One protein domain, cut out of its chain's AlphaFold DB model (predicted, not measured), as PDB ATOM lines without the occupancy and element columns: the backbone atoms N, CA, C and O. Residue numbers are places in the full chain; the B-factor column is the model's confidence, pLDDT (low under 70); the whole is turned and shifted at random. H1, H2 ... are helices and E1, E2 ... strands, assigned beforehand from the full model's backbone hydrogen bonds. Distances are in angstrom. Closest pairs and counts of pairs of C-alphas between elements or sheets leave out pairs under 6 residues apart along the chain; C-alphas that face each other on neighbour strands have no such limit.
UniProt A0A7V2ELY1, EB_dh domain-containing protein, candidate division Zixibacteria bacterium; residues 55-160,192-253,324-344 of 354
ATOM      1  N   TYR A  55     224.373 127.436  14.225       95.00
ATOM      2  CA  TYR A  55     224.892 126.078  14.109       95.00
ATOM      3  C   TYR A  55     224.124 125.304  13.050       95.00
ATOM      4  O   TYR A  55     222.894 125.366  12.996       95.00
ATOM      5  N   VAL A  56     224.875 124.547  12.257       94.88
ATOM      6  CA  VAL A  56     224.358 123.637  11.239       94.88
ATOM      7  C   VAL A  56     224.879 122.232  11.502       94.88
ATOM      8  O   VAL A  56     226.053 122.043  11.821       94.88
ATOM      9  N   SER A  57     224.005 121.246  11.370       93.94
ATOM     10  CA  SER A  57     224.390 119.849  11.217       93.94
ATOM     11  C   SER A  57     224.423 119.503   9.743       93.94
ATOM     12  O   SER A  57     223.520 119.884   8.995       93.94
ATOM     13  N   VAL A  58     225.460 118.786   9.329       93.88
ATOM     14  CA  VAL A  58     225.695 118.450   7.924       93.88
ATOM     15  C   VAL A  58     225.708 116.944   7.791       93.88
ATOM     16  O   VAL A  58     226.412 116.260   8.535       93.88
ATOM     17  N   ALA A  59     224.965 116.425   6.824       92.31
ATOM     18  CA  ALA A  59     224.985 115.014   6.482       92.31
ATOM     19  C   ALA A  59     225.109 114.847   4.982       92.31
ATOM     20  O   ALA A  59     224.348 115.452   4.231       92.31
ATOM     21  N   VAL A  60     226.025 113.984   4.568       92.69
ATOM     22  CA  VAL A  60     226.152 113.571   3.177       92.69
ATOM     23  C   VAL A  60     225.911 112.075   3.117       92.69
ATOM     24  O   VAL A  60     226.547 111.274   3.814       92.69
ATOM     25  N   PHE A  61     224.922 111.716   2.317       88.94
ATOM     26  CA  PHE A  61     224.472 110.359   2.110       88.94
ATOM     27  C   PHE A  61     225.003 109.901   0.769       88.94
ATOM     28  O   PHE A  61     224.815 110.564  -0.249       88.94
ATOM     29  N   ASN A  62     225.621 108.733   0.799       82.75
ATOM     30  CA  ASN A  62     225.919 107.987  -0.397       82.75
ATOM     31  C   ASN A  62     225.359 106.600  -0.169       82.75
ATOM     32  O   ASN A  62     225.879 105.798   0.613       82.75
ATOM     33  N   GLN A  63     224.192 106.380  -0.742       69.88
ATOM     34  CA  GLN A  63     223.442 105.171  -0.517       69.88
ATOM     35  C   GLN A  63     223.457 104.389  -1.838       69.88
ATOM     36  O   GLN A  63     223.360 104.964  -2.920       69.88
ATOM     37  N   PHE A  64     223.636 103.070  -1.754       63.41
ATOM     38  CA  PHE A  64     223.855 102.218  -2.929       63.41
ATOM     39  C   PHE A  64     222.803 101.113  -3.069       63.41
ATOM     40  O   PHE A  64     222.413 100.768  -4.182       63.41
ATOM     41  N   ASP A  65     222.291 100.571  -1.959       61.47
ATOM     42  CA  ASP A  65     221.359  99.435  -1.995       61.47
ATOM     43  C   ASP A  65     219.922  99.769  -1.563       61.47
ATOM     44  O   ASP A  65     219.053  98.903  -1.638       61.47
ATOM     45  N   GLY A  66     219.652 101.008  -1.136       58.56
ATOM     46  CA  GLY A  66     218.328 101.463  -0.686       58.56
ATOM     47  C   GLY A  66     217.808 100.787   0.596       58.56
ATOM     48  O   GLY A  66     216.719 101.114   1.062       58.56
ATOM     49  N   THR A  67     218.557  99.849   1.190       58.78
ATOM     50  CA  THR A  67     218.126  99.053   2.355       58.78
ATOM     51  C   THR A  67     218.753  99.503   3.669       58.78
ATOM     52  O   THR A  67     218.169  99.273   4.731       58.78
ATOM     53  N   VAL A  68     219.903 100.177   3.611       63.41
ATOM     54  CA  VAL A  68     220.579 100.772   4.771       63.41
ATOM     55  C   VAL A  68     220.838 102.251   4.496       63.41
ATOM     56  O   VAL A  68     221.240 102.620   3.394       63.41
ATOM     57  N   LEU A  69     220.577 103.113   5.483       70.38
ATOM     58  CA  LEU A  69     221.011 104.507   5.435       70.38
ATOM     59  C   LEU A  69     222.525 104.537   5.648       70.38
ATOM     60  O   LEU A  69     222.986 104.236   6.746       70.38
ATOM     61  N   ASN A  70     223.272 104.897   4.606       77.75
ATOM     62  CA  ASN A  70     224.724 105.009   4.653       77.75
ATOM     63  C   ASN A  70     225.110 106.480   4.519       77.75
ATOM     64  O   ASN A  70     224.962 107.085   3.454       77.75
ATOM     65  N   TYR A  71     225.585 107.075   5.606       82.81
ATOM     66  CA  TYR A  71     225.934 108.490   5.610       82.81
ATOM     67  C   TYR A  71     227.121 108.793   6.502       82.81
ATOM     68  O   TYR A  71     227.413 108.092   7.478       82.81
ATOM     69  N   ARG A  72     227.755 109.911   6.171       85.12
ATOM     70  CA  ARG A  72     228.721 110.581   7.021       85.12
ATOM     71  C   ARG A  72     228.174 111.946   7.403       85.12
ATOM     72  O   ARG A  72     227.543 112.621   6.595       85.12
ATOM     73  N   SER A  73     228.369 112.324   8.655       86.75
ATOM     74  CA  SER A  73     227.772 113.533   9.214       86.75
ATOM     75  C   SER A  73     228.699 114.230  10.189       86.75
ATOM     76  O   SER A  73     229.613 113.621  10.752       86.75
ATOM     77  N   GLN A  74     228.428 115.507  10.401       86.62
ATOM     78  CA  GLN A  74     229.001 116.300  11.466       86.62
ATOM     79  C   GLN A  74     227.857 116.935  12.252       86.62
ATOM     80  O   GLN A  74     227.075 117.701  11.688       86.62
ATOM     81  N   ASP A  75     227.761 116.595  13.541       84.31
ATOM     82  CA  ASP A  75     226.598 116.946  14.364       84.31
ATOM     83  C   ASP A  75     226.368 118.452  14.424       84.31
ATOM     84  O   ASP A  75     225.280 118.891  14.091       84.31
ATOM     85  N   PHE A  76     227.370 119.254  14.793       90.38
ATOM     86  CA  PHE A  76     227.226 120.709  14.802       90.38
ATOM     87  C   PHE A  76     228.520 121.402  14.387       90.38
ATOM     88  O   PHE A  76     229.559 121.265  15.037       90.38
ATOM     89  N   VAL A  77     228.427 122.186  13.318       92.75
ATOM     90  CA  VAL A  77     229.436 123.130  12.838       92.75
ATOM     91  C   VAL A  77     228.913 124.532  13.113       92.75
ATOM     92  O   VAL A  77     227.749 124.830  12.835       92.75
ATOM     93  N   ARG A  78     229.751 125.406  13.672       94.88
ATOM     94  CA  ARG A  78     229.363 126.805  13.870       94.88
ATOM     95  C   ARG A  78     229.505 127.556  12.551       94.88
ATOM     96  O   ARG A  78     230.540 127.462  11.905       94.88
ATOM     97  N   ILE A  79     228.506 128.353  12.202       95.19
ATOM     98  CA  ILE A  79     228.607 129.374  11.161       95.19
ATOM     99  C   ILE A  79     228.768 130.718  11.870       95.19
ATOM    100  O   ILE A  79     227.984 131.054  12.760       95.19
ATOM    101  N   THR A  80     229.797 131.476  11.502       94.19
ATOM    102  CA  THR A  80     229.985 132.855  11.958       94.19
ATOM    103  C   THR A  80     230.038 133.802  10.782       94.19
ATOM    104  O   THR A  80     230.589 133.465   9.744       94.19
ATOM    105  N   PHE A  81     229.521 135.011  10.962       92.12
ATOM    106  CA  PHE A  81     229.589 136.067   9.947       92.12
ATOM    107  C   PHE A  81     230.642 137.135  10.300       92.12
ATOM    108  O   PHE A  81     230.704 138.216   9.707       92.12
ATOM    109  N   ASP A  82     231.495 136.818  11.280       90.88
ATOM    110  CA  ASP A  82     232.697 137.563  11.641       90.88
ATOM    111  C   ASP A  82     233.876 137.147  10.749       90.88
ATOM    112  O   ASP A  82     234.615 136.203  11.036       90.88
ATOM    113  N   THR A  83     234.089 137.915   9.681       88.31
ATOM    114  CA  THR A  83     235.174 137.712   8.701       88.31
ATOM    115  C   THR A  83     236.586 137.935   9.256       88.31
ATOM    116  O   THR A  83     237.563 137.811   8.521       88.31
ATOM    117  N   SER A  84     236.737 138.268  10.545       89.25
ATOM    118  CA  SER A  84     238.047 138.261  11.206       89.25
ATOM    119  C   SER A  84     238.497 136.865  11.654       89.25
ATOM    120  O   SER A  84     239.661 136.695  12.034       89.25
ATOM    121  N   GLN A  85     237.599 135.877  11.619       90.94
ATOM    122  CA  GLN A  85     237.895 134.481  11.936       90.94
ATOM    123  C   GLN A  85     238.364 133.727  10.691       90.94
ATOM    124  O   GLN A  85     238.133 134.148   9.561       90.94
ATOM    125  N   THR A  86     239.051 132.611  10.910       89.88
ATOM    126  CA  THR A  86     239.552 131.748   9.837       89.88
ATOM    127  C   THR A  86     238.721 130.469   9.806       89.88
ATOM    128  O   THR A  86     238.546 129.876  10.874       89.88
ATOM    129  N   PRO A  87     238.242 130.035   8.626       91.44
ATOM    130  CA  PRO A  87     237.622 128.730   8.434       91.44
ATOM    131  C   PRO A  87     238.425 127.588   9.073       91.44
ATOM    132  O   PRO A  87     239.657 127.549   9.012       91.44
ATOM    133  N   SER A  88     237.720 126.648   9.690       91.12
ATOM    134  CA  SER A  88     238.272 125.403  10.231       91.12
ATOM    135  C   SER A  88     237.228 124.299  10.123       91.12
ATOM    136  O   SER A  88     236.089 124.543   9.732       91.12
ATOM    137  N   GLY A  89     237.585 123.070  10.492       88.50
ATOM    138  CA  GLY A  89     236.633 121.968  10.373       88.50
ATOM    139  C   GLY A  89     235.389 122.070  11.259       88.50
ATOM    140  O   GLY A  89     234.369 121.451  10.989       88.50
ATOM    141  N   ASP A  90     235.430 122.883  12.302       91.00
ATOM    142  CA  ASP A  90     234.307 123.166  13.195       91.00
ATOM    143  C   ASP A  90     233.720 124.577  13.015       91.00
ATOM    144  O   ASP A  90     232.792 124.948  13.742       91.00
ATOM    145  N   LEU A  91     234.229 125.355  12.051       93.69
ATOM    146  CA  LEU A  91     233.839 126.743  11.825       93.69
ATOM    147  C   LEU A  91     233.730 127.073  10.334       93.69
ATOM    148  O   LEU A  91     234.723 127.068   9.607       93.69
ATOM    149  N   ILE A  92     232.533 127.463   9.911       94.38
ATOM    150  CA  ILE A  92     232.253 128.082   8.614       94.38
ATOM    151  C   ILE A  92     232.216 129.597   8.805       94.38
ATOM    152  O   ILE A  92     231.560 130.093   9.724       94.38
ATOM    153  N   VAL A  93     232.915 130.338   7.944       93.12
ATOM    154  CA  VAL A  93     232.908 131.806   7.963       93.12
ATOM    155  C   VAL A  93     232.083 132.320   6.787       93.12
ATOM    156  O   VAL A  93     232.499 132.215   5.640       93.12
ATOM    157  N   GLY A  94     230.908 132.868   7.087       93.06
ATOM    158  CA  GLY A  94     230.015 133.518   6.141       93.06
ATOM    159  C   GLY A  94     230.482 134.932   5.800       93.06
ATOM    160  O   GLY A  94     230.603 135.784   6.684       93.06
ATOM    161  N   ALA A  95     230.710 135.214   4.520       90.81
ATOM    162  CA  ALA A  95     231.139 136.534   4.057       90.81
ATOM    163  C   ALA A  95     230.063 137.245   3.233       90.81
ATOM    164  O   ALA A  95     229.289 136.615   2.518       90.81
ATOM    165  N   PHE A  96     230.033 138.576   3.324       90.25
ATOM    166  CA  PHE A  96     229.160 139.382   2.480       90.25
ATOM    167  C   PHE A  96     229.727 139.477   1.060       90.25
ATOM    168  O   PHE A  96     230.921 139.745   0.902       90.25
ATOM    169  N   VAL A  97     228.868 139.343   0.052       89.19
ATOM    170  CA  VAL A  97     229.209 139.525  -1.363       89.19
ATOM    171  C   VAL A  97     228.321 140.592  -2.006       89.19
ATOM    172  O   VAL A  97     227.116 140.653  -1.780       89.19
ATOM    173  N   ASP A  98     228.929 141.456  -2.825       85.75
ATOM    174  CA  ASP A  98     228.216 142.497  -3.587       85.75
ATOM    175  C   ASP A  98     227.538 141.940  -4.855       85.75
ATOM    176  O   ASP A  98     226.699 142.603  -5.467       85.75
ATOM    177  N   GLN A  99     227.938 140.739  -5.272       87.94
ATOM    178  CA  GLN A  99     227.392 140.023  -6.412       87.94
ATOM    179  C   GLN A  99     226.967 138.633  -5.947       87.94
ATOM    180  O   GLN A  99     227.777 137.888  -5.404       87.94
ATOM    181  N   SER A 100     225.699 138.305  -6.176       91.06
ATOM    182  CA  SER A 100     225.140 136.988  -5.899       91.06
ATOM    183  C   SER A 100     225.854 135.899  -6.715       91.06
ATOM    184  O   SER A 100     226.002 136.086  -7.932       91.06
ATOM    185  N   PRO A 101     226.228 134.765  -6.094       92.88
ATOM    186  CA  PRO A 101     226.580 133.547  -6.816       92.88
ATOM    187  C   PRO A 101     225.445 133.084  -7.739       92.88
ATOM    188  O   PRO A 101     224.259 133.323  -7.466       92.88
ATOM    189  N   ILE A 102     225.813 132.439  -8.838       93.50
ATOM    190  CA  ILE A 102     224.903 131.746  -9.744       93.50
ATOM    191  C   ILE A 102     224.710 130.335  -9.185       93.50
ATOM    192  O   ILE A 102     225.652 129.720  -8.725       93.50
ATOM    193  N   ILE A 103     223.474 129.834  -9.187       95.94
ATOM    194  CA  ILE A 103     223.174 128.463  -8.761       95.94
ATOM    195  C   ILE A 103     223.101 127.603 -10.020       95.94
ATOM    196  O   ILE A 103     222.053 127.528 -10.668       95.94
ATOM    197  N   ASP A 104     224.232 127.031 -10.420       95.31
ATOM    198  CA  ASP A 104     224.363 126.171 -11.601       95.31
ATOM    199  C   ASP A 104     225.062 124.827 -11.327       95.31
ATOM    200  O   ASP A 104     225.170 123.983 -12.222       95.31
ATOM    201  N   GLY A 105     225.449 124.595 -10.075       93.75
ATOM    202  CA  GLY A 105     226.062 123.378  -9.581       93.75
ATOM    203  C   GLY A 105     227.536 123.271  -9.935       93.75
ATOM    204  O   GLY A 105     228.075 122.167  -9.837       93.75
ATOM    205  N   THR A 106     228.188 124.353 -10.362       92.25
ATOM    206  CA  THR A 106     229.616 124.376 -10.695       92.25
ATOM    207  C   THR A 106     230.408 125.233  -9.712       92.25
ATOM    208  O   THR A 106     229.891 126.149  -9.100       92.25
ATOM    209  N   ASP A 107     231.687 124.909  -9.502       90.25
ATOM    210  CA  ASP A 107     232.549 125.724  -8.640       90.25
ATOM    211  C   ASP A 107     233.170 126.871  -9.457       90.25
ATOM    212  O   ASP A 107     234.196 126.679 -10.118       90.25
ATOM    213  N   GLY A 108     232.561 128.061  -9.418       86.31
ATOM    214  CA  GLY A 108     233.132 129.287  -9.993       86.31
ATOM    215  C   GLY A 108     234.284 129.904  -9.189       86.31
ATOM    216  O   GLY A 108     234.773 130.980  -9.549       86.31
ATOM    217  N   ASP A 109     234.748 129.228  -8.131       85.19
ATOM    218  CA  ASP A 109     235.902 129.600  -7.311       85.19
ATOM    219  C   ASP A 109     235.757 131.037  -6.755       85.19
ATOM    220  O   ASP A 109     234.659 131.550  -6.519       85.19
ATOM    221  N   ILE A 110     236.872 131.715  -6.510       80.44
ATOM    222  CA  ILE A 110     236.947 133.047  -5.915       80.44
ATOM    223  C   ILE A 110     236.296 134.135  -6.769       80.44
ATOM    224  O   ILE A 110     235.866 135.157  -6.231       80.44
ATOM    225  N   ASP A 111     236.216 133.926  -8.083       82.44
ATOM    226  CA  ASP A 111     235.615 134.886  -9.011       82.44
ATOM    227  C   ASP A 111     234.095 134.986  -8.809       82.44
ATOM    228  O   ASP A 111     233.512 136.048  -9.040       82.44
ATOM    229  N   GLU A 112     233.464 133.907  -8.345       85.38
ATOM    230  CA  GLU A 112     232.034 133.848  -8.041       85.38
ATOM    231  C   GLU A 112     231.746 134.022  -6.550       85.38
ATOM    232  O   GLU A 112     230.899 134.823  -6.159       85.38
ATOM    233  N   TRP A 113     232.489 133.310  -5.706       84.94
ATOM    234  CA  TRP A 113     232.227 133.256  -4.272       84.94
ATOM    235  C   TRP A 113     232.885 134.414  -3.507       84.94
ATOM    236  O   TRP A 113     232.628 134.595  -2.320       84.94
ATOM    237  N   GLY A 114     233.700 135.245  -4.172       65.06
ATOM    238  CA  GLY A 114     234.071 136.599  -3.734       65.06
ATOM    239  C   GLY A 114     234.907 136.707  -2.451       65.06
ATOM    240  O   GLY A 114     235.181 137.815  -1.985       65.06
ATOM    241  N   VAL A 115     235.327 135.585  -1.870       63.53
ATOM    242  CA  VAL A 115     236.059 135.526  -0.603       63.53
ATOM    243  C   VAL A 115     237.556 135.386  -0.851       63.53
ATOM    244  O   VAL A 115     237.982 134.524  -1.605       63.53
ATOM    245  N   GLY A 116     238.378 136.244  -0.230       62.44
ATOM    246  CA  GLY A 116     239.842 136.129  -0.316       62.44
ATOM    247  C   GLY A 116     240.326 134.719   0.051       62.44
ATOM    248  O   GLY A 116     239.670 134.059   0.848       62.44
ATOM    249  N   GLU A 117     241.475 134.278  -0.484       66.69
ATOM    250  CA  GLU A 117     241.996 132.895  -0.340       66.69
ATOM    251  C   GLU A 117     241.959 132.345   1.109       66.69
ATOM    252  O   GLU A 117     241.780 131.148   1.309       66.69
ATOM    253  N   ASP A 118     242.068 133.211   2.126       59.75
ATOM    254  CA  ASP A 118     242.055 132.848   3.555       59.75
ATOM    255  C   ASP A 118     240.647 132.628   4.167       59.75
ATOM    256  O   ASP A 118     240.538 132.145   5.295       59.75
ATOM    257  N   LEU A 119     239.569 133.003   3.469       61.53
ATOM    258  CA  LEU A 119     238.158 132.845   3.882       61.53
ATOM    259  C   LEU A 119     237.418 131.820   3.010       61.53
ATOM    260  O   LEU A 119     236.192 131.750   3.031       61.53
ATOM    261  N   PHE A 120     238.171 131.071   2.207       70.19
ATOM    262  CA  PHE A 120     237.648 130.452   1.006       70.19
ATOM    263  C   PHE A 120     236.798 129.207   1.270       70.19
ATOM    264  O   PHE A 120     235.758 129.059   0.642       70.19
ATOM    265  N   GLU A 121     237.195 128.317   2.190       84.94
ATOM    266  CA  GLU A 121     236.530 127.016   2.342       84.94
ATOM    267  C   GLU A 121     236.825 126.348   3.696       84.94
ATOM    268  O   GLU A 121     237.957 126.382   4.181       84.94
ATOM    269  N   SER A 122     235.804 125.740   4.309       83.31
ATOM    270  CA  SER A 122     235.927 124.938   5.533       83.31
ATOM    271  C   SER A 122     235.928 123.449   5.203       83.31
ATOM    272  O   SER A 122     234.939 122.934   4.683       83.31
ATOM    273  N   ASP A 123     236.992 122.739   5.578       87.00
ATOM    274  CA  ASP A 123     237.062 121.273   5.498       87.00
ATOM    275  C   ASP A 123     236.243 120.639   6.628       87.00
ATOM    276  O   ASP A 123     236.733 120.516   7.752       87.00
ATOM    277  N   ILE A 124     235.004 120.228   6.361       88.00
ATOM    278  CA  ILE A 124     234.091 119.706   7.384       88.00
ATOM    279  C   ILE A 124     234.449 118.247   7.713       88.00
ATOM    280  O   ILE A 124     234.220 117.346   6.899       88.00
ATOM    281  N   PRO A 125     234.983 117.958   8.916       82.38
ATOM    282  CA  PRO A 125     235.320 116.615   9.318       82.38
ATOM    283  C   PRO A 125     234.015 115.889   9.607       82.38
ATOM    284  O   PRO A 125     233.296 116.221  10.545       82.38
ATOM    285  N   LEU A 126     233.713 114.872   8.812       79.62
ATOM    286  CA  LEU A 126     232.558 114.029   9.072       79.62
ATOM    287  C   LEU A 126     232.948 112.977  10.110       79.62
ATOM    288  O   LEU A 126     233.793 112.116   9.852       79.62
ATOM    289  N   THR A 127     232.368 113.076  11.302       74.94
ATOM    290  CA  THR A 127     232.740 112.250  12.458       74.94
ATOM    291  C   THR A 127     231.686 111.206  12.821       74.94
ATOM    292  O   THR A 127     232.041 110.139  13.327       74.94
ATOM    293  N   GLY A 128     230.411 111.465  12.524       68.00
ATOM    294  CA  GLY A 128     229.320 110.505  12.671       68.00
ATOM    295  C   GLY A 128     229.205 109.631  11.427       68.00
ATOM    296  O   GLY A 128     229.138 110.150  10.314       68.00
ATOM    297  N   THR A 129     229.184 108.310  11.593       74.19
ATOM    298  CA  THR A 129     229.011 107.348  10.491       74.19
ATOM    299  C   THR A 129     227.922 106.349  10.854       74.19
ATOM    300  O   THR A 129     227.994 105.718  11.911       74.19
ATOM    301  N   ILE A 130     226.930 106.189   9.978       70.31
ATOM    302  CA  ILE A 130     225.971 105.078  10.029       70.31
ATOM    303  C   ILE A 130     226.138 104.248   8.763       70.31
ATOM    304  O   ILE A 130     226.244 104.808   7.674       70.31
ATOM    305  N   GLY A 131     226.129 102.923   8.933       67.81
ATOM    306  CA  GLY A 131     226.323 101.966   7.848       67.81
ATOM    307  C   GLY A 131     227.768 101.493   7.697       67.81
ATOM    308  O   GLY A 131     228.622 101.793   8.535       67.81
ATOM    309  N   ASP A 132     228.023 100.715   6.644       64.62
ATOM    310  CA  ASP A 132     229.388 100.418   6.190       64.62
ATOM    311  C   ASP A 132     230.016 101.678   5.561       64.62
ATOM    312  O   ASP A 132     229.317 102.656   5.289       64.62
ATOM    313  N   ASP A 133     231.337 101.680   5.349       68.56
ATOM    314  CA  ASP A 133     232.024 102.825   4.743       68.56
ATOM    315  C   ASP A 133     231.390 103.169   3.384       68.56
ATOM    316  O   ASP A 133     231.354 102.342   2.472       68.56
ATOM    317  N   ASN A 134     230.834 104.376   3.278       75.94
ATOM    318  CA  ASN A 134     229.946 104.796   2.194       75.94
ATOM    319  C   ASN A 134     230.689 105.484   1.040       75.94
ATOM    320  O   ASN A 134     230.078 106.161   0.221       75.94
ATOM    321  N   GLY A 135     232.017 105.360   1.011       84.50
ATOM    322  CA  GLY A 135     232.874 105.931  -0.023       84.50
ATOM    323  C   GLY A 135     233.070 107.440   0.072       84.50
ATOM    324  O   GLY A 135     233.870 107.966  -0.687       84.50
ATOM    325  N   ILE A 136     232.412 108.153   0.990       88.62
ATOM    326  CA  ILE A 136     232.616 109.597   1.160       88.62
ATOM    327  C   ILE A 136     233.940 109.841   1.888       88.62
ATOM    328  O   ILE A 136     234.119 109.423   3.035       88.62
ATOM    329  N   VAL A 137     234.857 110.555   1.241       87.94
ATOM    330  CA  VAL A 137     236.217 110.787   1.750       87.94
ATOM    331  C   VAL A 137     236.312 112.102   2.510       87.94
ATOM    332  O   VAL A 137     236.751 112.135   3.661       87.94
ATOM    333  N   GLU A 138     235.896 113.183   1.862       87.81
ATOM    334  CA  GLU A 138     236.026 114.550   2.354       87.81
ATOM    335  C   GLU A 138     234.777 115.340   1.985       87.81
ATOM    336  O   GLU A 138     234.185 115.102   0.932       87.81
ATOM    337  N   VAL A 139     234.383 116.262   2.860       92.81
ATOM    338  CA  VAL A 139     233.348 117.263   2.598       92.81
ATOM    339  C   VAL A 139     233.946 118.619   2.911       92.81
ATOM    340  O   VAL A 139     234.613 118.806   3.926       92.81
ATOM    341  N   SER A 140     233.678 119.567   2.035       93.50
ATOM    342  CA  SER A 140     234.122 120.947   2.142       93.50
ATOM    343  C   SER A 140     232.930 121.864   1.909       93.50
ATOM    344  O   SER A 140     232.018 121.508   1.158       93.50
ATOM    345  N   MET A 141     232.888 122.992   2.619       94.62
ATOM    346  CA  MET A 141     231.757 123.917   2.578       94.62
ATOM    347  C   MET A 141     232.189 125.379   2.518       94.62
ATOM    348  O   MET A 141     233.162 125.776   3.161       94.62
ATOM    349  N   ARG A 142     231.394 126.197   1.821       93.12
ATOM    350  CA  ARG A 142     231.476 127.666   1.835       93.12
ATOM    351  C   ARG A 142     230.124 128.260   2.195       93.12
ATOM    352  O   ARG A 142     229.084 127.656   1.935       93.12
ATOM    353  N   CYS A 143     230.151 129.454   2.771       94.50
ATOM    354  CA  CYS A 143     228.957 130.244   3.030       94.50
ATOM    355  C   CYS A 143     229.219 131.694   2.627       94.50
ATOM    356  O   CYS A 143     230.214 132.290   3.042       94.50
ATOM    357  N   VAL A 144     228.315 132.271   1.845       93.88
ATOM    358  CA  VAL A 144     228.281 133.715   1.593       93.88
ATOM    359  C   VAL A 144     226.854 134.220   1.713       93.88
ATOM    360  O   VAL A 144     225.901 133.443   1.755       93.88
ATOM    361  N   TYR A 145     226.689 135.529   1.813       93.81
ATOM    362  CA  TYR A 145     225.376 136.155   1.867       93.81
ATOM    363  C   TYR A 145     225.408 137.515   1.186       93.81
ATOM    364  O   TYR A 145     226.449 138.168   1.115       93.81
ATOM    365  N   ASP A 146     224.253 137.958   0.715       91.44
ATOM    366  CA  ASP A 146     224.089 139.286   0.142       91.44
ATOM    367  C   ASP A 146     222.937 140.041   0.821       91.44
ATOM    368  O   ASP A 146     222.555 139.783   1.974       91.44
ATOM    369  N   ALA A 147     222.398 141.032   0.107       88.38
ATOM    370  CA  ALA A 147     221.315 141.850   0.609       88.38
ATOM    371  C   ALA A 147     219.974 141.101   0.805       88.38
ATOM    372  O   ALA A 147     219.019 141.660   1.342       88.38
ATOM    373  N   ARG A 148     219.847 139.871   0.311       88.75
ATOM    374  CA  ARG A 148     218.569 139.155   0.220       88.75
ATOM    375  C   ARG A 148     218.699 137.679   0.567       88.75
ATOM    376  O   ARG A 148     217.804 137.130   1.205       88.75
ATOM    377  N   TYR A 149     219.801 137.052   0.185       93.88
ATOM    378  CA  TYR A 149     219.977 135.610   0.224       93.88
ATOM    379  C   TYR A 149     221.195 135.202   1.047       93.88
ATOM    380  O   TYR A 149     222.151 135.961   1.229       93.88
ATOM    381  N   VAL A 150     221.126 133.978   1.551       95.62
ATOM    382  CA  VAL A 150     222.276 133.212   2.012       95.62
ATOM    383  C   VAL A 150     222.550 132.115   0.989       95.62
ATOM    384  O   VAL A 150     221.624 131.573   0.380       95.62
ATOM    385  N   TYR A 151     223.826 131.810   0.808       96.75
ATOM    386  CA  TYR A 151     224.326 130.858  -0.168       96.75
ATOM    387  C   TYR A 151     225.235 129.859   0.526       96.75
ATOM    388  O   TYR A 151     226.061 130.236   1.366       96.75
ATOM    389  N   PHE A 152     225.121 128.600   0.128       97.12
ATOM    390  CA  PHE A 152     226.007 127.536   0.565       97.12
ATOM    391  C   PHE A 152     226.561 126.803  -0.646       97.12
ATOM    392  O   PHE A 152     225.821 126.468  -1.564       97.12
ATOM    393  N   PHE A 153     227.857 126.530  -0.608       95.88
ATOM    394  CA  PHE A 153     228.514 125.604  -1.519       95.88
ATOM    395  C   PHE A 153     228.955 124.392  -0.715       95.88
ATOM    396  O   PHE A 153     229.504 124.549   0.380       95.88
ATOM    397  N   LEU A 154     228.748 123.201  -1.257       96.12
ATOM    398  CA  LEU A 154     229.302 121.959  -0.755       96.12
ATOM    399  C   LEU A 154     230.036 121.240  -1.873       96.12
ATOM    400  O   LEU A 154     229.570 121.178  -3.009       96.12
ATOM    401  N   ARG A 155     231.140 120.599  -1.510       94.56
ATOM    402  CA  ARG A 155     231.809 119.628  -2.365       94.56
ATOM    403  C   ARG A 155     232.199 118.415  -1.556       94.56
ATOM    404  O   ARG A 155     232.740 118.564  -0.456       94.56
ATOM    405  N   TRP A 156     231.966 117.232  -2.115       94.12
ATOM    406  CA  TRP A 156     232.434 115.986  -1.521       94.12
ATOM    407  C   TRP A 156     233.008 115.029  -2.548       94.12
ATOM    408  O   TRP A 156     232.499 114.906  -3.661       94.12
ATOM    409  N   THR A 157     234.074 114.346  -2.142       92.44
ATOM    410  CA  THR A 157     234.769 113.360  -2.970       92.44
ATOM    411  C   THR A 157     234.348 111.958  -2.560       92.44
ATOM    412  O   THR A 157     234.300 111.626  -1.372       92.44
ATOM    413  N   GLU A 158     234.092 111.125  -3.557       90.75
ATOM    414  CA  GLU A 158     233.791 109.712  -3.398       90.75
ATOM    415  C   GLU A 158     234.974 108.845  -3.829       90.75
ATOM    416  O   GLU A 158     235.632 109.107  -4.839       90.75
ATOM    417  N   GLU A 159     235.211 107.757  -3.102       90.06
ATOM    418  CA  GLU A 159     236.135 106.697  -3.478       90.06
ATOM    419  C   GLU A 159     235.435 105.341  -3.566       90.06
ATOM    420  O   GLU A 159     234.447 105.061  -2.893       90.06
ATOM    421  N   THR A 160     235.978 104.458  -4.403       88.25
ATOM    422  CA  THR A 160     235.526 103.063  -4.453       88.25
ATOM    423  C   THR A 160     235.990 102.328  -3.197       88.25
ATOM    424  O   THR A 160     237.197 102.172  -2.988       88.25
ATOM    425  N   ASP A 192     222.225 109.982  -4.092       89.94
ATOM    426  CA  ASP A 192     223.095 110.833  -3.294       89.94
ATOM    427  C   ASP A 192     222.253 111.979  -2.724       89.94
ATOM    428  O   ASP A 192     221.314 112.475  -3.361       89.94
ATOM    429  N   ARG A 193     222.541 112.363  -1.483       91.56
ATOM    430  CA  ARG A 193     221.700 113.300  -0.734       91.56
ATOM    431  C   ARG A 193     222.526 114.111   0.246       91.56
ATOM    432  O   ARG A 193     223.512 113.623   0.795       91.56
ATOM    433  N   VAL A 194     222.083 115.335   0.506       95.06
ATOM    434  CA  VAL A 194     222.673 116.237   1.496       95.06
ATOM    435  C   VAL A 194     221.580 116.780   2.399       95.06
ATOM    436  O   VAL A 194     220.558 117.259   1.912       95.06
ATOM    437  N   TRP A 195     221.820 116.728   3.709       94.81
ATOM    438  CA  TRP A 195     221.032 117.441   4.712       94.81
ATOM    439  C   TRP A 195     221.841 118.578   5.317       94.81
ATOM    440  O   TRP A 195     222.925 118.339   5.859       94.81
ATOM    441  N   LEU A 196     221.273 119.782   5.279       96.81
ATOM    442  CA  LEU A 196     221.692 120.912   6.104       96.81
ATOM    443  C   LEU A 196     220.598 121.183   7.128       96.81
ATOM    444  O   LEU A 196     219.475 121.507   6.760       96.81
ATOM    445  N   MET A 197     220.916 121.025   8.408       96.19
ATOM    446  CA  MET A 197     219.941 121.171   9.486       96.19
ATOM    447  C   MET A 197     220.369 122.288  10.433       96.19
ATOM    448  O   MET A 197     221.344 122.148  11.175       96.19
ATOM    449  N   PHE A 198     219.649 123.400  10.408       96.19
ATOM    450  CA  PHE A 198     219.962 124.620  11.134       96.19
ATOM    451  C   PHE A 198     219.170 124.717  12.430       96.19
ATOM    452  O   PHE A 198     217.945 124.568  12.477       96.19
ATOM    453  N   LEU A 199     219.876 125.029  13.510       93.88
ATOM    454  CA  LEU A 199     219.229 125.325  14.778       93.88
ATOM    455  C   LEU A 199     218.487 126.658  14.690       93.88
ATOM    456  O   LEU A 199     219.098 127.692  14.434       93.88
ATOM    457  N   THR A 200     217.178 126.631  14.948       91.69
ATOM    458  CA  THR A 200     216.320 127.820  14.812       91.69
ATOM    459  C   THR A 200     216.401 128.787  15.999       91.69
ATOM    460  O   THR A 200     216.038 129.953  15.860       91.69
ATOM    461  N   ASP A 201     216.899 128.344  17.164       88.00
ATOM    462  CA  ASP A 201     217.179 129.231  18.303       88.00
ATOM    463  C   ASP A 201     218.641 129.716  18.262       88.00
ATOM    464  O   ASP A 201     219.545 128.950  18.609       88.00
ATOM    465  N   PRO A 202     218.900 130.996  17.930       82.00
ATOM    466  CA  PRO A 202     220.259 131.536  17.848       82.00
ATOM    467  C   PRO A 202     220.964 131.639  19.211       82.00
ATOM    468  O   PRO A 202     222.162 131.903  19.276       82.00
ATOM    469  N   ASN A 203     220.242 131.469  20.325       86.62
ATOM    470  CA  ASN A 203     220.830 131.484  21.667       86.62
ATOM    471  C   ASN A 203     221.218 130.088  22.154       86.62
ATOM    472  O   ASN A 203     221.870 129.965  23.198       86.62
ATOM    473  N   TYR A 204     220.800 129.044  21.440       90.62
ATOM    474  CA  TYR A 204     221.154 127.685  21.786       90.62
ATOM    475  C   TYR A 204     222.598 127.401  21.374       90.62
ATOM    476  O   TYR A 204     223.003 127.628  20.237       90.62
ATOM    477  N   ILE A 205     223.388 126.892  22.318       92.06
ATOM    478  CA  ILE A 205     224.768 126.471  22.073       92.06
ATOM    479  C   ILE A 205     224.813 124.957  22.271       92.06
ATOM    480  O   ILE A 205     224.686 124.514  23.419       92.06
ATOM    481  N   PRO A 206     225.009 124.175  21.195       90.94
ATOM    482  CA  PRO A 206     225.117 122.731  21.294       90.94
ATOM    483  C   PRO A 206     226.232 122.306  22.240       90.94
ATOM    484  O   PRO A 206     227.345 122.841  22.239       90.94
ATOM    485  N   SER A 207     225.923 121.322  23.068       87.88
ATOM    486  CA  SER A 207     226.882 120.634  23.916       87.88
ATOM    487  C   SER A 207     227.367 119.359  23.228       87.88
ATOM    488  O   SER A 207     226.689 118.813  22.369       87.88
ATOM    489  N   GLY A 208     228.499 118.801  23.663       80.69
ATOM    490  CA  GLY A 208     228.967 117.508  23.140       80.69
ATOM    491  C   GLY A 208     228.083 116.300  23.492       80.69
ATOM    492  O   GLY A 208     228.464 115.177  23.183       80.69
ATOM    493  N   ALA A 209     226.968 116.502  24.204       82.44
ATOM    494  CA  ALA A 209     225.947 115.481  24.435       82.44
ATOM    495  C   ALA A 209     224.769 115.587  23.449       82.44
ATOM    496  O   ALA A 209     223.972 114.654  23.382       82.44
ATOM    497  N   ASP A 210     224.658 116.706  22.729       87.19
ATOM    498  CA  ASP A 210     223.661 116.892  21.683       87.19
ATOM    499  C   ASP A 210     224.118 116.173  20.417       87.19
ATOM    500  O   ASP A 210     225.293 116.235  20.053       87.19
ATOM    501  N   CYS A 211     223.189 115.496  19.756       85.31
ATOM    502  CA  CYS A 211     223.451 114.760  18.530       85.31
ATOM    503  C   CYS A 211     222.178 114.690  17.688       85.31
ATOM    504  O   CYS A 211     221.112 114.334  18.197       85.31
ATOM    505  N   LEU A 212     222.290 115.006  16.399       85.62
ATOM    506  CA  LEU A 212     221.189 114.842  15.445       85.62
ATOM    507  C   LEU A 212     221.360 113.576  14.620       85.62
ATOM    508  O   LEU A 212     220.368 112.934  14.272       85.62
ATOM    509  N   LEU A 213     222.606 113.214  14.308       80.00
ATOM    510  CA  LEU A 213     222.923 112.153  13.372       80.00
ATOM    511  C   LEU A 213     224.068 111.285  13.890       80.00
ATOM    512  O   LEU A 213     225.095 111.768  14.338       80.00
ATOM    513  N   GLY A 214     223.931 109.963  13.768       70.88
ATOM    514  CA  GLY A 214     225.001 109.023  14.127       70.88
ATOM    515  C   GLY A 214     224.946 108.529  15.574       70.88
ATOM    516  O   GLY A 214     225.731 107.661  15.954       70.88
ATOM    517  N   CYS A 215     223.997 109.023  16.369       76.31
ATOM    518  CA  CYS A 215     223.654 108.516  17.697       76.31
ATOM    519  C   CYS A 215     222.578 107.418  17.653       76.31
ATOM    520  O   CYS A 215     221.850 107.266  16.675       76.31
ATOM    521  N   GLU A 216     222.464 106.662  18.754       78.31
ATOM    522  CA  GLU A 216     221.384 105.678  18.963       78.31
ATOM    523  C   GLU A 216     220.000 106.343  18.945       78.31
ATOM    524  O   GLU A 216     219.041 105.781  18.420       78.31
ATOM    525  N   GLU A 217     219.918 107.558  19.485       81.06
ATOM    526  CA  GLU A 217     218.737 108.409  19.464       81.06
ATOM    527  C   GLU A 217     219.196 109.852  19.258       81.06
ATOM    528  O   GLU A 217     220.115 110.306  19.942       81.06
ATOM    529  N   ALA A 218     218.567 110.556  18.313       83.44
ATOM    530  CA  ALA A 218     218.784 111.984  18.134       83.44
ATOM    531  C   ALA A 218     218.257 112.726  19.367       83.44
ATOM    532  O   ALA A 218     217.075 112.617  19.718       83.44
ATOM    533  N   VAL A 219     219.142 113.473  20.020       86.00
ATOM    534  CA  VAL A 219     218.900 114.135  21.299       86.00
ATOM    535  C   VAL A 219     219.393 115.570  21.232       86.00
ATOM    536  O   VAL A 219     220.526 115.841  20.838       86.00
ATOM    537  N   LEU A 220     218.548 116.478  21.700       89.44
ATOM    538  CA  LEU A 220     218.898 117.868  21.946       89.44
ATOM    539  C   LEU A 220     218.542 118.230  23.376       89.44
ATOM    540  O   LEU A 220     217.505 117.818  23.880       89.44
ATOM    541  N   GLY A 221     219.355 119.046  24.037       86.31
ATOM    542  CA  GLY A 221     219.124 119.481  25.413       86.31
ATOM    543  C   GLY A 221     217.840 120.288  25.651       86.31
ATOM    544  O   GLY A 221     217.556 120.610  26.810       86.31
ATOM    545  N   THR A 222     217.078 120.611  24.603       89.19
ATOM    546  CA  THR A 222     215.841 121.395  24.654       89.19
ATOM    547  C   THR A 222     214.810 120.921  23.629       89.19
ATOM    548  O   THR A 222     215.147 120.325  22.607       89.19
ATOM    549  N   ASP A 223     213.548 121.277  23.873       90.69
ATOM    550  CA  ASP A 223     212.515 121.286  22.841       90.69
ATOM    551  C   ASP A 223     212.845 122.390  21.836       90.69
ATOM    552  O   ASP A 223     213.030 123.547  22.233       90.69
ATOM    553  N   MET A 224     212.931 122.040  20.557       90.25
ATOM    554  CA  MET A 224     213.127 123.009  19.484       90.25
ATOM    555  C   MET A 224     212.712 122.461  18.127       90.25
ATOM    556  O   MET A 224     212.615 121.249  17.918       90.25
ATOM    557  N   THR A 225     212.512 123.388  17.203       92.06
ATOM    558  CA  THR A 225     212.419 123.105  15.778       92.06
ATOM    559  C   THR A 225     213.804 123.260  15.158       92.06
ATOM    560  O   THR A 225     214.576 124.139  15.546       92.06
ATOM    561  N   ILE A 226     214.134 122.398  14.211       94.75
ATOM    562  CA  ILE A 226     215.326 122.505  13.378       94.75
ATOM    563  C   ILE A 226     214.834 122.664  11.952       94.75
ATOM    564  O   ILE A 226     214.023 121.857  11.508       94.75
ATOM    565  N   ASP A 227     215.322 123.692  11.284       96.69
ATOM    566  CA  ASP A 227     215.097 123.946   9.866       96.69
ATOM    567  C   ASP A 227     215.999 122.999   9.064       96.69
ATOM    568  O   ASP A 227     217.175 122.860   9.401       96.69
ATOM    569  N   ALA A 228     215.459 122.266   8.096       96.69
ATOM    570  CA  ALA A 228     216.133 121.143   7.459       96.69
ATOM    571  C   ALA A 228     215.980 121.175   5.936       96.69
ATOM    572  O   ALA A 228     214.951 120.774   5.392       96.69
ATOM    573  N   TRP A 229     217.070 121.527   5.258       97.88
ATOM    574  CA  TRP A 229     217.152 121.513   3.803       97.88
ATOM    575  C   TRP A 229     217.625 120.153   3.326       97.88
ATOM    576  O   TRP A 229     218.665 119.644   3.760       97.88
ATOM    577  N   ASP A 230     216.867 119.581   2.405       95.81
ATOM    578  CA  ASP A 230     217.029 118.215   1.943       95.81
ATOM    579  C   ASP A 230     217.216 118.180   0.427       95.81
ATOM    580  O   ASP A 230     216.257 118.079  -0.346       95.81
ATOM    581  N   TRP A 231     218.475 118.269  -0.002       97.06
ATOM    582  CA  TRP A 231     218.825 118.105  -1.405       97.06
ATOM    583  C   TRP A 231     218.992 116.628  -1.732       97.06
ATOM    584  O   TRP A 231     219.691 115.891  -1.029       97.06
ATOM    585  N   ARG A 232     218.384 116.201  -2.836       93.25
ATOM    586  CA  ARG A 232     218.438 114.825  -3.307       93.25
ATOM    587  C   ARG A 232     218.695 114.771  -4.805       93.25
ATOM    588  O   ARG A 232     217.936 115.345  -5.593       93.25
ATOM    589  N   ALA A 233     219.727 114.028  -5.195       92.12
ATOM    590  CA  ALA A 233     220.222 113.982  -6.566       92.12
ATOM    591  C   ALA A 233     219.156 113.511  -7.570       92.12
ATOM    592  O   ALA A 233     219.085 114.024  -8.690       92.12
ATOM    593  N   CYS A 234     218.310 112.545  -7.193       88.50
ATOM    594  CA  CYS A 234     217.200 112.096  -8.034       88.50
ATOM    595  C   CYS A 234     216.001 113.041  -7.901       88.50
ATOM    596  O   CYS A 234     215.486 113.536  -8.904       88.50
ATOM    597  N   LEU A 235     215.538 113.273  -6.671       90.31
ATOM    598  CA  LEU A 235     214.199 113.819  -6.446       90.31
ATOM    599  C   LEU A 235     214.074 115.341  -6.522       90.31
ATOM    600  O   LEU A 235     212.995 115.819  -6.871       90.31
ATOM    601  N   THR A 236     215.115 116.097  -6.178       94.12
ATOM    602  CA  THR A 236     215.005 117.561  -6.044       94.12
ATOM    603  C   THR A 236     215.937 118.300  -7.005       94.12
ATOM    604  O   THR A 236     215.545 119.312  -7.584       94.12
ATOM    605  N   ASP A 237     217.116 117.743  -7.286       94.12
ATOM    606  CA  ASP A 237     218.127 118.393  -8.126       94.12
ATOM    607  C   ASP A 237     217.632 118.708  -9.548       94.12
ATOM    608  O   ASP A 237     217.846 119.798 -10.071       94.12
ATOM    609  N   LEU A 238     216.879 117.784 -10.160       89.88
ATOM    610  CA  LEU A 238     216.379 117.938 -11.533       89.88
ATOM    611  C   LEU A 238     215.501 119.185 -11.728       89.88
ATOM    612  O   LEU A 238     215.373 119.682 -12.852       89.88
ATOM    613  N   VAL A 239     214.849 119.652 -10.663       92.31
ATOM    614  CA  VAL A 239     213.945 120.804 -10.722       92.31
ATOM    615  C   VAL A 239     214.586 122.095 -10.225       92.31
ATOM    616  O   VAL A 239     213.947 123.136 -10.346       92.31
ATOM    617  N   GLY A 240     215.832 122.040  -9.742       95.62
ATOM    618  CA  GLY A 240     216.581 123.208  -9.281       95.62
ATOM    619  C   GLY A 240     216.290 123.620  -7.836       95.62
ATOM    620  O   GLY A 240     216.422 124.797  -7.508       95.62
ATOM    621  N   TYR A 241     215.847 122.689  -6.984       96.75
ATOM    622  CA  TYR A 241     215.479 122.973  -5.593       96.75
ATOM    623  C   TYR A 241     216.013 121.902  -4.635       96.75
ATOM    624  O   TYR A 241     216.299 120.768  -5.033       96.75
ATOM    625  N   ALA A 242     216.117 122.248  -3.357       97.44
ATOM    626  CA  ALA A 242     216.126 121.296  -2.251       97.44
ATOM    627  C   ALA A 242     214.745 121.309  -1.582       97.44
ATOM    628  O   ALA A 242     214.027 122.302  -1.652       97.44
ATOM    629  N   ASP A 243     214.344 120.194  -0.977       95.62
ATOM    630  CA  ASP A 243     213.080 120.133  -0.243       95.62
ATOM    631  C   ASP A 243     213.253 120.814   1.122       95.62
ATOM    632  O   ASP A 243     214.212 120.499   1.830       95.62
ATOM    633  N   ASP A 244     212.343 121.725   1.478       95.44
ATOM    634  CA  ASP A 244     212.358 122.412   2.778       95.44
ATOM    635  C   ASP A 244     211.399 121.754   3.784       95.44
ATOM    636  O   ASP A 244     210.316 121.242   3.441       95.44
ATOM    637  N   GLY A 245     211.825 121.702   5.038       95.75
ATOM    638  CA  GLY A 245     211.090 121.052   6.107       95.75
ATOM    639  C   GLY A 245     211.713 121.276   7.472       95.75
ATOM    640  O   GLY A 245     212.723 121.948   7.644       95.75
ATOM    641  N   SER A 246     211.138 120.624   8.479       94.88
ATOM    642  CA  SER A 246     211.600 120.769   9.852       94.88
ATOM    643  C   SER A 246     211.656 119.465  10.637       94.88
ATOM    644  O   SER A 246     210.820 118.565  10.496       94.88
ATOM    645  N   LEU A 247     212.644 119.367  11.526       93.75
ATOM    646  CA  LEU A 247     212.712 118.345  12.568       93.75
ATOM    647  C   LEU A 247     212.196 118.931  13.880       93.75
ATOM    648  O   LEU A 247     212.581 120.025  14.286       93.75
ATOM    649  N   GLN A 248     211.341 118.183  14.568       92.38
ATOM    650  CA  GLN A 248     210.719 118.634  15.810       92.38
ATOM    651  C   GLN A 248     211.259 117.838  16.992       92.38
ATOM    652  O   GLN A 248     211.142 116.611  17.009       92.38
ATOM    653  N   PHE A 249     211.788 118.517  18.006       91.38
ATOM    654  CA  PHE A 249     212.261 117.906  19.250       91.38
ATOM    655  C   PHE A 249     211.296 118.203  20.395       91.38
ATOM    656  O   PHE A 249     210.916 119.349  20.627       91.38
ATOM    657  N   SER A 250     210.899 117.151  21.112       88.25
ATOM    658  CA  SER A 250     209.982 117.233  22.253       88.25
ATOM    659  C   SER A 250     210.450 116.305  23.362       88.25
ATOM    660  O   SER A 250     210.634 115.110  23.148       88.25
ATOM    661  N   GLY A 251     210.572 116.825  24.578       85.31
ATOM    662  CA  GLY A 251     211.197 116.112  25.682       85.31
ATOM    663  C   GLY A 251     212.643 115.732  25.373       85.31
ATOM    664  O   GLY A 251     213.065 114.660  25.802       85.31
ATOM    665  N   ASN A 252     213.367 116.584  24.638       84.12
ATOM    666  CA  ASN A 252     214.771 116.403  24.248       84.12
ATOM    667  C   ASN A 252     215.058 115.273  23.242       84.12
ATOM    668  O   ASN A 252     216.219 114.953  23.007       84.12
ATOM    669  N   VAL A 253     214.031 114.675  22.636       85.50
ATOM    670  CA  VAL A 253     214.171 113.599  21.641       85.50
ATOM    671  C   VAL A 253     213.474 113.975  20.340       85.50
ATOM    672  O   VAL A 253     212.480 114.713  20.349       85.50
ATOM    673  N   ASP A 324     211.507 127.252  -1.015       94.38
ATOM    674  CA  ASP A 324     212.329 128.405  -0.645       94.38
ATOM    675  C   ASP A 324     213.823 128.190  -0.927       94.38
ATOM    676  O   ASP A 324     214.559 129.159  -1.144       94.38
ATOM    677  N   VAL A 325     214.272 126.933  -0.984       97.81
ATOM    678  CA  VAL A 325     215.672 126.570  -1.224       97.81
ATOM    679  C   VAL A 325     215.894 126.202  -2.690       97.81
ATOM    680  O   VAL A 325     215.617 125.082  -3.122       97.81
ATOM    681  N   GLU A 326     216.449 127.133  -3.460       97.94
ATOM    682  CA  GLU A 326     216.992 126.843  -4.790       97.94
ATOM    683  C   GLU A 326     218.295 126.051  -4.649       97.94
ATOM    684  O   GLU A 326     219.103 126.335  -3.761       97.94
ATOM    685  N   ALA A 327     218.520 125.072  -5.525       98.19
ATOM    686  CA  ALA A 327     219.729 124.260  -5.491       98.19
ATOM    687  C   ALA A 327     220.127 123.723  -6.868       98.19
ATOM    688  O   ALA A 327     219.273 123.466  -7.713       98.19
ATOM    689  N   ALA A 328     221.421 123.495  -7.067       97.69
ATOM    690  CA  ALA A 328     221.946 122.817  -8.245       97.69
ATOM    691  C   ALA A 328     223.171 121.979  -7.877       97.69
ATOM    692  O   ALA A 328     224.088 122.466  -7.214       97.69
ATOM    693  N   GLY A 329     223.182 120.722  -8.312       96.25
ATOM    694  CA  GLY A 329     224.259 119.779  -8.074       96.25
ATOM    695  C   GLY A 329     224.803 119.165  -9.360       96.25
ATOM    696  O   GLY A 329     224.054 118.747 -10.247       96.25
ATOM    697  N   THR A 330     226.126 119.043  -9.435       95.56
ATOM    698  CA  THR A 330     226.823 118.401 -10.555       95.56
ATOM    699  C   THR A 330     227.781 117.342 -10.038       95.56
ATOM    700  O   THR A 330     228.522 117.574  -9.086       95.56
ATOM    701  N   TYR A 331     227.795 116.178 -10.689       93.56
ATOM    702  CA  TYR A 331     228.790 115.142 -10.441       93.56
ATOM    703  C   TYR A 331     229.856 115.133 -11.537       93.56
ATOM    704  O   TYR A 331     229.581 114.778 -12.687       93.56
ATOM    705  N   GLU A 332     231.096 115.462 -11.183       91.44
ATOM    706  CA  GLU A 332     232.245 115.402 -12.083       91.44
ATOM    707  C   GLU A 332     233.435 114.734 -11.402       91.44
ATOM    708  O   GLU A 332     233.754 115.015 -10.256       91.44
ATOM    709  N   ILE A 333     234.143 113.868 -12.141       85.38
ATOM    710  CA  ILE A 333     235.452 113.320 -11.737       85.38
ATOM    711  C   ILE A 333     235.455 112.869 -10.262       85.38
ATOM    712  O   ILE A 333     236.282 113.306  -9.474       85.38
ATOM    713  N   THR A 334     234.534 111.962  -9.916       89.75
ATOM    714  CA  THR A 334     234.430 111.326  -8.584       89.75
ATOM    715  C   THR A 334     233.943 112.237  -7.456       89.75
ATOM    716  O   THR A 334     233.983 111.822  -6.299       89.75
ATOM    717  N   ALA A 335     233.505 113.454  -7.759       93.38
ATOM    718  CA  ALA A 335     233.051 114.404  -6.764       93.38
ATOM    719  C   ALA A 335     231.713 115.016  -7.161       93.38
ATOM    720  O   ALA A 335     231.422 115.217  -8.341       93.38
ATOM    721  N   TRP A 336     230.928 115.343  -6.148       95.56
ATOM    722  CA  TRP A 336     229.781 116.217  -6.290       95.56
ATOM    723  C   TRP A 336     230.159 117.638  -5.895       95.56
ATOM    724  O   TRP A 336     230.876 117.850  -4.914       95.56
ATOM    725  N   THR A 337     229.610 118.595  -6.625       96.00
ATOM    726  CA  THR A 337     229.451 119.990  -6.216       96.00
ATOM    727  C   THR A 337     227.968 120.274  -6.056       96.00
ATOM    728  O   THR A 337     227.155 119.766  -6.827       96.00
ATOM    729  N   LEU A 338     227.612 121.052  -5.041       97.69
ATOM    730  CA  LEU A 338     226.241 121.435  -4.733       97.69
ATOM    731  C   LEU A 338     226.212 122.890  -4.281       97.69
ATOM    732  O   LEU A 338     226.897 123.267  -3.332       97.69
ATOM    733  N   GLU A 339     225.367 123.680  -4.922       98.12
ATOM    734  CA  GLU A 339     225.083 125.060  -4.556       98.12
ATOM    735  C   GLU A 339     223.648 125.157  -4.058       98.12
ATOM    736  O   GLU A 339     222.746 124.578  -4.662       98.12
ATOM    737  N   LEU A 340     223.429 125.884  -2.963       98.50
ATOM    738  CA  LEU A 340     222.105 126.175  -2.424       98.50
ATOM    739  C   LEU A 340     221.958 127.670  -2.162       98.50
ATOM    740  O   LEU A 340     222.899 128.324  -1.706       98.50
ATOM    741  N   LYS A 341     220.754 128.190  -2.382       97.25
ATOM    742  CA  LYS A 341     220.374 129.570  -2.086       97.25
ATOM    743  C   LYS A 341     219.002 129.597  -1.438       97.25
ATOM    744  O   LYS A 341     218.054 129.036  -1.977       97.25
ATOM    745  N   ARG A 342     218.875 130.345  -0.344       96.25
ATOM    746  CA  ARG A 342     217.577 130.684   0.252       96.25
ATOM    747  C   ARG A 342     217.532 132.152   0.616       96.25
ATOM    748  O   ARG A 342     218.563 132.775   0.884       96.25
ATOM    749  N   LEU A 343     216.332 132.715   0.641       92.94
ATOM    750  CA  LEU A 343     216.118 133.991   1.299       92.94
ATOM    751  C   LEU A 343     216.610 133.972   2.740       92.94
ATOM    752  O   LEU A 343     216.420 133.019   3.492       92.94
ATOM    753  N   ARG A 344     217.207 135.092   3.136       91.38
ATOM    754  CA  ARG A 344     217.604 135.332   4.519       91.38
ATOM    755  C   ARG A 344     216.407 135.457   5.443       91.38
ATOM    756  O   ARG A 344     216.473 135.053   6.599       91.38
TER     757      ARG A 344
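What this domain is: This is residues 55 to 160, 192 to 253 and 324 to 344 of the 354 residues of the protein "EB_dh domain-containing protein" of candidate division Zixibacteria bacterium (UniProt A0A7V2ELY1). One twisted sheet folds back on itself into an open sandwich: E1, E2, E5, E8, E9 and E10 make one wall and E4, E6, E7, E11 and E12 the other, partly face to face, and E3 joins them by pairing with E2 and E6. Residues 200 to 223 cover the outer side of the first wall, and residues 97 to 108 pass the outer side of the second, with small H1 at its far side. The printed part has 189 residues with one named helix and twelve named strands, H1 coming between E3 and E4 along the chain; the sheet is branched, with both parallel and antiparallel neighbour pairs, and the class is mostly strand. It is compact, with a radius of gyration of the C-alphas of 15.9 A, and spans 43 by 40 by 29 A.

Where its parts are: E1, residues 55 to 62, begins at C-alpha 55 (224.892, 126.078, 14.109). E2, residues 71 to 80, is 25.5 A long and bends by 55 degrees at residue 75. E3 is residues 91 to 96, H1 109 to 113, E4 122 to 124 and E5 128 to 130. E6, residues 136 to 145, is 27.5 A long; E7, residues 149 to 158, is 29.6 A. E8 is residues 192 to 199, E9 224 to 232, E10 243 to 250 and E11 326 to 332. E12, residues 335 to 343, is 27.1 A long and ends at C-alpha 343 (216.118, 133.991, 1.299).

How they stand to each other: E1 has antiparallel E2 on one side, with N 74 and O 58 2.8 A apart, and antiparallel E8 on the other, with N 57 and O 197 at 2.8 A. E8, E9 and E10 form a meander, each strand the antiparallel neighbour of the one before: N 198 and O 227 are 2.7 A apart, N 226 and O 247 2.8 A. On the other side of E2 from E1 are antiparallel E5, with N 73 and O 128 at 2.8 A, and parallel E3, with N 94 and O 80 at 2.7 A. E3 is parallel to E6, with N 145 and O 95 at 2.9 A. E6 has E3 and antiparallel E4 on one side, with N 124 and O 139 at 2.8 A, and E7 on the other, a hairpin with N 140 and O 155 at 2.8 A. E12 has antiparallel E7 on one side, with N 154 and O 338 at 2.8 A, and E11 on the other, a hairpin with N 341 and O 326 at 2.8 A. E1 and E7 are only just apart, their closest C-alphas at 8.2 A. H1 is on the sheet but only grazes it, with residue 113; in H1 every O i to N i+4 pair is within hydrogen-bond range.

The domain as a whole: The two C-alphas farthest apart, of Asp 111 and Gly 251, are 46.4 A apart. Residues 161 to 191 and 254 to 323 are not printed; the gaps between C-alphas are 14.7 A and 26.8 A. The links E3 to H1 and E8 to E9 are long. pLDDT is under 70 at residues 63 to 68, 114 to 119, 128 and 131 to 133.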